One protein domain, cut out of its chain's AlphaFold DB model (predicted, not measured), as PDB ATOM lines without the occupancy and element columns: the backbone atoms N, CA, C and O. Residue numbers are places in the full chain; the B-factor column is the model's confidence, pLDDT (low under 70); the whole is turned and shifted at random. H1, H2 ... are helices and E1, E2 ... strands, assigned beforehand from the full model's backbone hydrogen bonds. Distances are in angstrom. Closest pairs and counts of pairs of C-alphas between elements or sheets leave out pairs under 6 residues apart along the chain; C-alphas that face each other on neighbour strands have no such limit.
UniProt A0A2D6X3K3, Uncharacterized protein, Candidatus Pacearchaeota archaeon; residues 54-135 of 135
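AT A GLANCE: This is residues 54 to 135 of the 135 residues of an uncharacterized protein of Candidatus Pacearchaeota archaeon (UniProt A0A2D6X3K3). A long two-stranded ribbon, E1 and E2, runs as an arm out of a small head of five helices, H1 to H5, and makes most of the length. In the head H4 packs between H3 and H5, the short H1 packs on H5, and the loop of residues 85 to 98 reaches out of the head as a finger, crosswise to the ribbon of E1 and E2. The printed part has 82 residues, with five named helices and two named strands in the order E1 H1 H2 H3 H4 H5 E2; the sheet E1 - E2 is antiparallel, and the class is mixed, helices and strands. The whole is loose, with a radius of gyration of the C-alphas of 15.5 A, and flat, with spans of 49 by 37 by 19 A.

IN THESE COORDINATES: The printed part begins with strand E1, residues 54 to 64, 30.1 A long, whose C-alpha 54 is at (117.997, 186.250, 142.151). Helices H1, residues 66 to 69, and H2, residues 72 to 75, follow, 5.1 A and 4.8 A long. H3, residues 78 to 84, is 10.0 A long. H4, residues 99 to 109, is the longest helix, 15.2 A, with C-alpha 99 at (118.917, 163.717, 160.759). H5, residues 114 to 121, is 10.5 A long. Strand E2, residues 123 to 134, is 31.7 A long, with C-alpha 134 at (124.467, 186.789, 140.657).

HOW THE PARTS SIT: E1 and E2 are antiparallel neighbours, with 157 degrees between their directions; N 56 and O 131 are 2.8 A apart and N 124 and O 63 are 2.9 A apart, within hydrogen-bond range. The closest C-alphas of E1 and H4, those of Thr 63 and Gly 99, are 7.4 A apart. H4 and H5 form a helical hairpin and touch, their closest C-alphas, Ala 106 and Gly 116, 4.5 A apart; they run opposite ways at a shallow tilt of 34.8 degrees, only just short of steep. H3 and H4 form another and touch at Ala 84 and Gln 101, the closest C-alphas, 5.1 A apart, opposite ways at a steep tilt of 44 degrees. H1 touches H5, the closest C-alphas being Leu 69 and Arg 118 at 6.5 A. H2 is close to H3 but not clearly touching it, with C-alphas 73 and 81 the closest at 6.6 A. H1 and H2 meet only through their link. H3 and H5 are apart. In H3, H4 and H5 every O i to N i+4 pair is within hydrogen-bond range, while H1 and H2 are too short for such a pair.

THE WHOLE: The C-alphas farthest apart, those of Glu 74 and Arg 135, are 50.7 A apart. The printed part has no cut and ends at the chain's last residue, 135. The link from H3 to H4, 14 residues, is long, and residues 85 to 86 pair antiparallel with residues 96 to 97 in it; the other links are tight. The mean pLDDT of the printed part is 80.8, and it is under 70 in residues 54 to 60, 90 to 93 and 126 to 135.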
ATOM      1  N   ASP A  54     119.044 187.140 141.659       55.00
ATOM      2  CA  ASP A  54     117.997 186.250 142.151       55.00
ATOM      3  C   ASP A  54     118.193 186.092 143.678       55.00
ATOM      4  O   ASP A  54     119.231 185.604 144.134       55.00
ATOM      5  N   LEU A  55     117.228 186.534 144.494       51.38
ATOM      6  CA  LEU A  55     117.221 186.281 145.941       51.38
ATOM      7  C   LEU A  55     116.655 184.882 146.199       51.38
ATOM      8  O   LEU A  55     115.451 184.663 146.104       51.38
ATOM      9  N   ASN A  56     117.522 183.939 146.556       57.97
ATOM     10  CA  ASN A  56     117.126 182.585 146.921       57.97
ATOM     11  C   ASN A  56     117.036 182.442 148.440       57.97
ATOM     12  O   ASN A  56     118.015 182.661 149.157       57.97
ATOM     13  N   LEU A  57     115.872 182.022 148.935       56.22
ATOM     14  CA  LEU A  57     115.724 181.581 150.316       56.22
ATOM     15  C   LEU A  57     116.358 180.193 150.452       56.22
ATOM     16  O   LEU A  57     115.853 179.212 149.913       56.22
ATOM     17  N   VAL A  58     117.477 180.109 151.167       66.62
ATOM     18  CA  VAL A  58     118.138 178.839 151.473       66.62
ATOM     19  C   VAL A  58     117.787 178.457 152.902       66.62
ATOM     20  O   VAL A  58     118.195 179.145 153.837       66.62
ATOM     21  N   SER A  59     117.036 177.371 153.082       64.44
ATOM     22  CA  SER A  59     116.723 176.843 154.413       64.44
ATOM     23  C   SER A  59     118.006 176.515 155.178       64.44
ATOM     24  O   SER A  59     118.944 175.934 154.623       64.44
ATOM     25  N   GLY A  60     118.053 176.904 156.453       67.25
ATOM     26  CA  GLY A  60     119.161 176.556 157.332       67.25
ATOM     27  C   GLY A  60     119.240 175.046 157.562       67.25
ATOM     28  O   GLY A  60     118.311 174.292 157.265       67.25
ATOM     29  N   ARG A  61     120.364 174.578 158.109       72.94
ATOM     30  CA  ARG A  61     120.528 173.158 158.442       72.94
ATOM     31  C   ARG A  61     119.499 172.767 159.503       72.94
ATOM     32  O   ARG A  61     119.532 173.312 160.601       72.94
ATOM     33  N   THR A  62     118.632 171.812 159.181       75.62
ATOM     34  CA  THR A  62     117.668 171.237 160.122       75.62
ATOM     35  C   THR A  62     118.394 170.633 161.326       75.62
ATOM     36  O   THR A  62     119.338 169.847 161.168       75.62
ATOM     37  N   THR A  63     117.954 171.006 162.520       83.38
ATOM     38  CA  THR A  63     118.376 170.419 163.795       83.38
ATOM     39  C   THR A  63     117.202 169.671 164.422       83.38
ATOM     40  O   THR A  63     116.103 169.644 163.865       83.38
ATOM     41  N   TYR A  64     117.441 168.994 165.543       87.56
ATOM     42  CA  TYR A  64     116.404 168.233 166.231       87.56
ATOM     43  C   TYR A  64     116.420 168.534 167.721       87.56
ATOM     44  O   TYR A  64     117.495 168.691 168.304       87.56
ATOM     45  N   ASP A  65     115.236 168.567 168.320       87.06
ATOM     46  CA  ASP A  65     115.083 168.597 169.767       87.06
ATOM     47  C   ASP A  65     115.420 167.225 170.370       87.06
ATOM     48  O   ASP A  65     114.770 166.213 170.091       87.06
ATOM     49  N   LEU A  66     116.448 167.195 171.222       84.06
ATOM     50  CA  LEU A  66     116.883 165.989 171.919       84.06
ATOM     51  C   LEU A  66     115.821 165.467 172.892       84.06
ATOM     52  O   LEU A  66     115.668 164.250 173.004       84.06
ATOM     53  N   GLY A  67     115.087 166.356 173.571       85.38
ATOM     54  CA  GLY A  67     114.083 165.964 174.562       85.38
ATOM     55  C   GLY A  67     112.933 165.195 173.917       85.38
ATOM     56  O   GLY A  67     112.542 164.130 174.394       85.38
ATOM     57  N   THR A  68     112.467 165.681 172.766       88.25
ATOM     58  CA  THR A  68     111.388 165.042 171.999       88.25
ATOM     59  C   THR A  68     111.815 163.699 171.380       88.25
ATOM     60  O   THR A  68     110.986 162.792 171.249       88.25
ATOM     61  N   LEU A  69     113.104 163.523 171.054       91.06
ATOM     62  CA  LEU A  69     113.644 162.272 170.495       91.06
ATOM     63  C   LEU A  69     114.094 161.245 171.539       91.06
ATOM     64  O   LEU A  69     114.250 160.080 171.184       91.06
ATOM     65  N   HIS A  70     114.297 161.631 172.802       88.94
ATOM     66  CA  HIS A  70     114.793 160.726 173.845       88.94
ATOM     67  C   HIS A  70     113.995 159.407 173.965       88.94
ATOM     68  O   HIS A  70     114.625 158.350 174.018       88.94
ATOM     69  N   PRO A  71     112.646 159.405 173.881       91.19
ATOM     70  CA  PRO A  71     111.859 158.167 173.933       91.19
ATOM     71  C   PRO A  71     112.133 157.180 172.787       91.19
ATOM     72  O   PRO A  71     111.808 156.003 172.908       91.19
ATOM     73  N   LEU A  72     112.738 157.615 171.673       90.94
ATOM     74  CA  LEU A  72     113.095 156.703 170.580       90.94
ATOM     75  C   LEU A  72     114.151 155.674 170.992       90.94
ATOM     76  O   LEU A  72     114.222 154.621 170.365       90.94
ATOM     77  N   LEU A  73     114.930 155.942 172.045       89.50
ATOM     78  CA  LEU A  73     115.904 154.988 172.579       89.50
ATOM     79  C   LEU A  73     115.244 153.715 173.133       89.50
ATOM     80  O   LEU A  73     115.879 152.669 173.157       89.50
ATOM     81  N   GLU A  74     113.975 153.786 173.541       91.31
ATOM     82  CA  GLU A  74     113.212 152.633 174.038       91.31
ATOM     83  C   GLU A  74     112.360 151.973 172.941       91.31
ATOM     84  O   GLU A  74     111.925 150.833 173.081       91.31
ATOM     85  N   MET A  75     112.092 152.697 171.848       90.56
ATOM     86  CA  MET A  75     111.194 152.257 170.773       90.56
ATOM     87  C   MET A  75     111.929 151.630 169.583       90.56
ATOM     88  O   MET A  75     111.330 150.857 168.834       90.56
ATOM     89  N   LEU A  76     113.187 152.013 169.363       92.19
ATOM     90  CA  LEU A  76     114.012 151.549 168.251       92.19
ATOM     91  C   LEU A  76     114.875 150.357 168.658       92.19
ATOM     92  O   LEU A  76     115.152 150.135 169.834       92.19
ATOM     93  N   THR A  77     115.339 149.596 167.669       92.62
ATOM     94  CA  THR A  77     116.320 148.539 167.935       92.62
ATOM     95  C   THR A  77     117.706 149.131 168.193       92.62
ATOM     96  O   THR A  77     118.034 150.215 167.707       92.62
ATOM     97  N   GLU A  78     118.568 148.397 168.903       90.75
ATOM     98  CA  GLU A  78     119.944 148.839 169.192       90.75
ATOM     99  C   GLU A  78     120.737 149.203 167.921       90.75
ATOM    100  O   GLU A  78     121.480 150.181 167.913       90.75
ATOM    101  N   ASP A  79     120.535 148.469 166.820       90.06
ATOM    102  CA  ASP A  79     121.180 148.743 165.526       90.06
ATOM    103  C   ASP A  79     120.704 150.066 164.896       90.06
ATOM    104  O   ASP A  79     121.495 150.807 164.307       90.06
ATOM    105  N   GLU A  80     119.419 150.398 165.034       91.75
ATOM    106  CA  GLU A  80     118.872 151.673 164.558       91.75
ATOM    107  C   GLU A  80     119.398 152.844 165.391       91.75
ATOM    108  O   GLU A  80     119.780 153.879 164.838       91.75
ATOM    109  N   ILE A  81     119.481 152.653 166.710       91.00
ATOM    110  CA  ILE A  81     120.028 153.639 167.643       91.00
ATOM    111  C   ILE A  81     121.506 153.883 167.338       91.00
ATOM    112  O   ILE A  81     121.891 155.030 167.140       91.00
ATOM    113  N   ALA A  82     122.324 152.839 167.197       87.81
ATOM    114  CA  ALA A  82     123.756 152.975 166.920       87.81
ATOM    115  C   ALA A  82     124.057 153.739 165.615       87.81
ATOM    116  O   ALA A  82     125.087 154.403 165.498       87.81
ATOM    117  N   LYS A  83     123.154 153.673 164.627       88.50
ATOM    118  CA  LYS A  83     123.282 154.403 163.354       88.50
ATOM    119  C   LYS A  83     122.844 155.859 163.455       88.50
ATOM    120  O   LYS A  83     123.391 156.708 162.748       88.50
ATOM    121  N   ALA A  84     121.839 156.153 164.276       89.25
ATOM    122  CA  ALA A  84     121.188 157.460 164.308       89.25
ATOM    123  C   ALA A  84     121.570 158.328 165.513       89.25
ATOM    124  O   ALA A  84     121.414 159.546 165.428       89.25
ATOM    125  N   TRP A  85     122.082 157.745 166.594       88.25
ATOM    126  CA  TRP A  85     122.394 158.420 167.849       88.25
ATOM    127  C   TRP A  85     123.888 158.375 168.157       88.25
ATOM    128  O   TRP A  85     124.511 157.317 168.161       88.25
ATOM    129  N   THR A  86     124.463 159.538 168.452       85.44
ATOM    130  CA  THR A  86     125.805 159.653 169.023       85.44
ATOM    131  C   THR A  86     125.663 160.069 170.487       85.44
ATOM    132  O   THR A  86     125.210 161.191 170.734       85.44
ATOM    133  N   PRO A  87     126.008 159.194 171.453       80.62
ATOM    134  CA  PRO A  87     125.936 159.529 172.870       80.62
ATOM    135  C   PRO A  87     126.977 160.592 173.243       80.62
ATOM    136  O   PRO A  87     127.940 160.831 172.510       80.62
ATOM    137  N   GLU A  88     126.781 161.232 174.393       77.12
ATOM    138  CA  GLU A  88     127.775 162.136 174.974       77.12
ATOM    139  C   GLU A  88     129.047 161.354 175.328       77.12
ATOM    140  O   GLU A  88     128.977 160.236 175.843       77.12
ATOM    141  N   HIS A  89     130.209 161.919 175.003       73.06
ATOM    142  CA  HIS A  89     131.512 161.327 175.312       73.06
ATOM    143  C   HIS A  89     132.205 162.126 176.427       73.06
ATOM    144  O   HIS A  89     131.752 163.194 176.819       73.06
ATOM    145  N   MET A  90     133.320 161.604 176.945       57.88
ATOM    146  CA  MET A  90     134.139 162.278 177.972       57.88
ATOM    147  C   MET A  90     134.753 163.609 177.490       57.88
ATOM    148  O   MET A  90     135.113 164.455 178.305       57.88
ATOM    149  N   GLU A  91     134.886 163.797 176.176       62.62
ATOM    150  CA  GLU A  91     135.207 165.082 175.541       62.62
ATOM    151  C   GLU A  91     133.907 165.849 175.241       62.62
ATOM    152  O   GLU A  91     132.882 165.196 175.065       62.62
ATOM    153  N   PRO A  92     133.902 167.197 175.145       67.38
ATOM    154  CA  PRO A  92     132.682 168.011 175.123       67.38
ATOM    155  C   PRO A  92     131.985 167.966 173.755       67.38
ATOM    156  O   PRO A  92     131.782 168.982 173.087       67.38
ATOM    157  N   VAL A  93     131.643 166.766 173.304       68.69
ATOM    158  CA  VAL A  93     130.803 166.510 172.150       68.69
ATOM    159  C   VAL A  93     129.405 166.251 172.702       68.69
ATOM    160  O   VAL A  93     129.163 165.177 173.257       68.69
ATOM    161  N   PRO A  94     128.484 167.223 172.583       73.25
ATOM    162  CA  PRO A  94     127.125 167.038 173.057       73.25
ATOM    163  C   PRO A  94     126.466 165.899 172.284       73.25
ATOM    164  O   PRO A  94     126.697 165.723 171.080       73.25
ATOM    165  N   ALA A  95     125.623 165.145 172.980       82.31
ATOM    166  CA  ALA A  95     124.882 164.056 172.374       82.31
ATOM    167  C   ALA A  95     124.024 164.561 171.203       82.31
ATOM    168  O   ALA A  95     123.458 165.660 171.246       82.31
ATOM    169  N   LYS A  96     123.949 163.784 170.121       85.75
ATOM    170  CA  LYS A  96     123.359 164.260 168.867       85.75
ATOM    171  C   LYS A  96     122.688 163.157 168.068       85.75
ATOM    172  O   LYS A  96     123.245 162.083 167.862       85.75
ATOM    173  N   TRP A  97     121.536 163.499 167.496       88.12
ATOM    174  CA  TRP A  97     120.887 162.698 166.467       88.12
ATOM    175  C   TRP A  97     121.347 163.067 165.051       88.12
ATOM    176  O   TRP A  97     121.498 164.240 164.687       88.12
ATOM    177  N   ASN A  98     121.525 162.050 164.214       88.69
ATOM    178  CA  ASN A  98     121.795 162.194 162.794       88.69
ATOM    179  C   ASN A  98     120.482 162.270 162.000       88.69
ATOM    180  O   ASN A  98     119.826 161.260 161.751       88.69
ATOM    181  N   GLY A  99     120.142 163.471 161.526       87.31
ATOM    182  CA  GLY A  99     118.917 163.717 160.759       87.31
ATOM    183  C   GLY A  99     118.751 162.881 159.488       87.31
ATOM    184  O   GLY A  99     117.633 162.521 159.129       87.31
ATOM    185  N   GLN A 100     119.845 162.522 158.805       88.50
ATOM    186  CA  GLN A 100     119.749 161.669 157.614       88.50
ATOM    187  C   GLN A 100     119.264 160.267 157.985       88.50
ATOM    188  O   GLN A 100     118.396 159.721 157.309       88.50
ATOM    189  N   GLN A 101     119.781 159.720 159.084       91.62
ATOM    190  CA  GLN A 101     119.405 158.395 159.569       91.62
ATOM    191  C   GLN A 101     118.006 158.404 160.183       91.62
ATOM    192  O   GLN A 101     117.216 157.508 159.899       91.62
ATOM    193  N   LEU A 102     117.637 159.468 160.903       91.00
ATOM    194  CA  LEU A 102     116.263 159.663 161.375       91.00
ATOM    195  C   LEU A 102     115.247 159.665 160.225       91.00
ATOM    196  O   LEU A 102     114.206 159.027 160.332       91.00
ATOM    197  N   ASN A 103     115.552 160.303 159.091       90.00
ATOM    198  CA  ASN A 103     114.666 160.271 157.924       90.00
ATOM    199  C   ASN A 103     114.521 158.862 157.330       90.00
ATOM    200  O   ASN A 103     113.443 158.501 156.856       90.00
ATOM    201  N   VAL A 104     115.588 158.058 157.343       92.50
ATOM    202  CA  VAL A 104     115.531 156.653 156.908       92.50
ATOM    203  C   VAL A 104     114.657 155.838 157.861       92.50
ATOM    204  O   VAL A 104     113.776 155.115 157.399       92.50
ATOM    205  N   ILE A 105     114.838 156.008 159.172       92.25
ATOM    206  CA  ILE A 105     114.044 155.345 160.217       92.25
ATOM    207  C   ILE A 105     112.564 155.733 160.098       92.25
ATOM    208  O   ILE A 105     111.705 154.854 160.038       92.25
ATOM    209  N   ALA A 106     112.254 157.024 159.966       91.00
ATOM    210  CA  ALA A 106     110.885 157.513 159.804       91.00
ATOM    211  C   ALA A 106     110.193 156.922 158.565       91.00
ATOM    212  O   ALA A 106     109.014 156.581 158.616       91.00
ATOM    213  N   ARG A 107     110.921 156.746 157.452       91.06
ATOM    214  CA  ARG A 107     110.388 156.080 156.251       91.06
ATOM    215  C   ARG A 107     110.210 154.579 156.441       91.06
ATOM    216  O   ARG A 107     109.222 154.039 155.958       91.06
ATOM    217  N   LYS A 108     111.150 153.918 157.122       92.12
ATOM    218  CA  LYS A 108     111.112 152.474 157.391       92.12
ATOM    219  C   LYS A 108     109.910 152.096 158.256       92.12
ATOM    220  O   LYS A 108     109.224 151.131 157.943       92.12
ATOM    221  N   HIS A 109     109.662 152.855 159.323       90.19
ATOM    222  CA  HIS A 109     108.537 152.626 160.238       90.19
ATOM    223  C   HIS A 109     107.227 153.238 159.726       90.19
ATOM    224  O   HIS A 109     106.151 152.757 160.055       90.19
ATOM    225  N   GLY A 110     107.307 154.258 158.870       87.94
ATOM    226  CA  GLY A 110     106.164 154.971 158.306       87.94
ATOM    227  C   GLY A 110     105.855 156.261 159.068       87.94
ATOM    228  O   GLY A 110     105.859 156.296 160.299       87.94
ATOM    229  N   LEU A 111     105.541 157.329 158.328       87.50
ATOM    230  CA  LEU A 111     105.372 158.687 158.874       87.50
ATOM    231  C   LEU A 111     104.192 158.826 159.849       87.50
ATOM    232  O   LEU A 111     104.237 159.664 160.742       87.50
ATOM    233  N   ASN A 112     103.168 157.981 159.715       88.50
ATOM    234  CA  ASN A 112     101.965 158.016 160.554       88.50
ATOM    235  C   ASN A 112     102.073 157.141 161.814       88.50
ATOM    236  O   ASN A 112     101.088 156.968 162.527       88.50
ATOM    237  N   THR A 113     103.237 156.542 162.073       91.44
ATOM    238  CA  THR A 113     103.472 155.759 163.292       91.44
ATOM    239  C   THR A 113     103.973 156.646 164.429       91.44
ATOM    240  O   THR A 113     104.498 157.730 164.165       91.44
ATOM    241  N   PRO A 114     103.904 156.183 165.692       90.75
ATOM    242  CA  PRO A 114     104.470 156.916 166.823       90.75
ATOM    243  C   PRO A 114     105.950 157.300 166.638       90.75
ATOM    244  O   PRO A 114     106.367 158.365 167.080       90.75
ATOM    245  N   ILE A 115     106.742 156.469 165.948       90.94
ATOM    246  CA  ILE A 115     108.150 156.763 165.628       90.94
ATOM    247  C   ILE A 115     108.240 157.890 164.591       90.94
ATOM    248  O   ILE A 115     108.965 158.863 164.796       90.94
ATOM    249  N   GLY A 116     107.488 157.783 163.490       88.56
ATOM    250  CA  GLY A 116     107.480 158.785 162.421       88.56
ATOM    251  C   GLY A 116     106.989 160.160 162.883       88.56
ATOM    252  O   GLY A 116     107.595 161.175 162.527       88.56
ATOM    253  N   GLN A 117     105.955 160.193 163.727       91.62
ATOM    254  CA  GLN A 117     105.432 161.426 164.320       91.62
ATOM    255  C   GLN A 117     106.464 162.087 165.232       91.62
ATOM    256  O   GLN A 117     106.807 163.238 164.997       91.62
ATOM    257  N   ARG A 118     107.075 161.347 166.170       92.19
ATOM    258  CA  ARG A 118     108.116 161.901 167.058       92.19
ATOM    259  C   ARG A 118     109.292 162.511 166.299       92.19
ATOM    260  O   ARG A 118     109.788 163.565 166.680       92.19
ATOM    261  N   ILE A 119     109.741 161.863 165.222       91.38
ATOM    262  CA  ILE A 119     110.833 162.381 164.383       91.38
ATOM    263  C   ILE A 119     110.423 163.676 163.669       91.38
ATOM    264  O   ILE A 119     111.253 164.566 163.482       91.38
ATOM    265  N   THR A 120     109.156 163.775 163.271       89.94
ATOM    266  CA  THR A 120     108.601 164.965 162.619       89.94
ATOM    267  C   THR A 120     108.443 166.111 163.615       89.94
ATOM    268  O   THR A 120     108.896 167.215 163.331       89.94
ATOM    269  N   ASP A 121     107.890 165.837 164.794       90.12
ATOM    270  CA  ASP A 121     107.645 166.831 165.843       90.12
ATOM    271  C   ASP A 121     108.948 167.385 166.427       90.12
ATOM    272  O   ASP A 121     109.049 168.568 166.741       90.12
ATOM    273  N   ALA A 122     109.987 166.551 166.521       89.88
ATOM    274  CA  ALA A 122     111.299 166.975 166.998       89.88
ATOM    275  C   ALA A 122     112.070 167.849 165.999       89.88
ATOM    276  O   ALA A 122     113.163 168.320 166.321       89.88
ATOM    277  N   ARG A 123     111.583 168.005 164.764       88.31
ATOM    278  CA  ARG A 123     112.316 168.676 163.693       88.31
ATOM    279  C   ARG A 123     112.296 170.189 163.898       88.31
ATOM    280  O   ARG A 123     111.253 170.827 163.831       88.31
ATOM    281  N   ILE A 124     113.479 170.774 164.055       85.94
ATOM    282  CA  ILE A 124     113.666 172.220 164.147       85.94
ATOM    283  C   ILE A 124     114.227 172.703 162.811       85.94
ATOM    284  O   ILE A 124     115.369 172.406 162.442       85.94
ATOM    285  N   GLU A 125     113.410 173.431 162.051       79.38
ATOM    286  CA  GLU A 125     113.862 174.057 160.810       79.38
ATOM    287  C   GLU A 125     114.908 175.131 161.117       79.38
ATOM    288  O   GLU A 125     114.703 176.018 161.947       79.38
ATOM    289  N   GLY A 126     116.059 175.042 160.450       69.00
ATOM    290  CA  GLY A 126     117.109 176.040 160.602       69.00
ATOM    291  C   GLY A 126     116.661 177.369 160.000       69.00
ATOM    292  O   GLY A 126     116.029 177.390 158.942       69.00
ATOM    293  N   ALA A 127     117.028 178.482 160.641       67.94
ATOM    294  CA  ALA A 127     116.728 179.818 160.133       67.94
ATOM    295  C   ALA A 127     117.159 179.944 158.661       67.94
ATOM    296  O   ALA A 127     118.311 179.672 158.311       67.94
ATOM    297  N   GLY A 128     116.210 180.308 157.795       60.59
ATOM    298  CA  GLY A 128     116.485 180.535 156.382       60.59
ATOM    299  C   GLY A 128     117.439 181.714 156.203       60.59
ATOM    300  O   GLY A 128     117.325 182.726 156.889       60.59
ATOM    301  N   SER A 129     118.382 181.592 155.275       56.47
ATOM    302  CA  SER A 129     119.273 182.676 154.871       56.47
ATOM    303  C   SER A 129     118.941 183.086 153.443       56.47
ATOM    304  O   SER A 129     118.836 182.242 152.551       56.47
ATOM    305  N   LEU A 130     118.765 184.387 153.222       61.84
ATOM    306  CA  LEU A 130     118.629 184.948 151.884       61.84
ATOM    307  C   LEU A 130     120.009 184.959 151.225       61.84
ATOM    308  O   LEU A 130     120.927 185.624 151.708       61.84
ATOM    309  N   LYS A 131     120.160 184.225 150.124       62.75
ATOM    310  CA  LYS A 131     121.368 184.253 149.302       62.75
ATOM    311  C   LYS A 131     121.102 184.991 148.004       62.75
ATOM    312  O   LYS A 131     120.176 184.661 147.271       62.75
ATOM    313  N   LEU A 132     121.962 185.959 147.720       54.38
ATOM    314  CA  LEU A 132     122.025 186.631 146.433       54.38
ATOM    315  C   LEU A 132     122.717 185.697 145.430       54.38
ATOM    316  O   LEU A 132     123.868 185.317 145.645       54.38
ATOM    317  N   VAL A 133     122.038 185.321 144.352       55.81
ATOM    318  CA  VAL A 133     122.654 184.622 143.219       55.81
ATOM    319  C   VAL A 133     122.832 185.628 142.091       55.81
ATOM    320  O   VAL A 133     121.857 186.098 141.507       55.81
ATOM    321  N   GLN A 134     124.086 185.986 141.819       52.25
ATOM    322  CA  GLN A 134     124.467 186.789 140.657       52.25
ATOM    323  C   GLN A 134     124.645 185.847 139.460       52.25
ATOM    324  O   GLN A 134     125.318 184.822 139.594       52.25
ATOM    325  N   ARG A 135     124.003 186.163 138.332       51.88
ATOM    326  CA  ARG A 135     124.195 185.463 137.052       51.88
ATOM    327  C   ARG A 135     125.296 186.115 136.234       51.88
ATOM    328  O   ARG A 135     125.370 187.363 136.274       51.88
TER     329      ARG A 135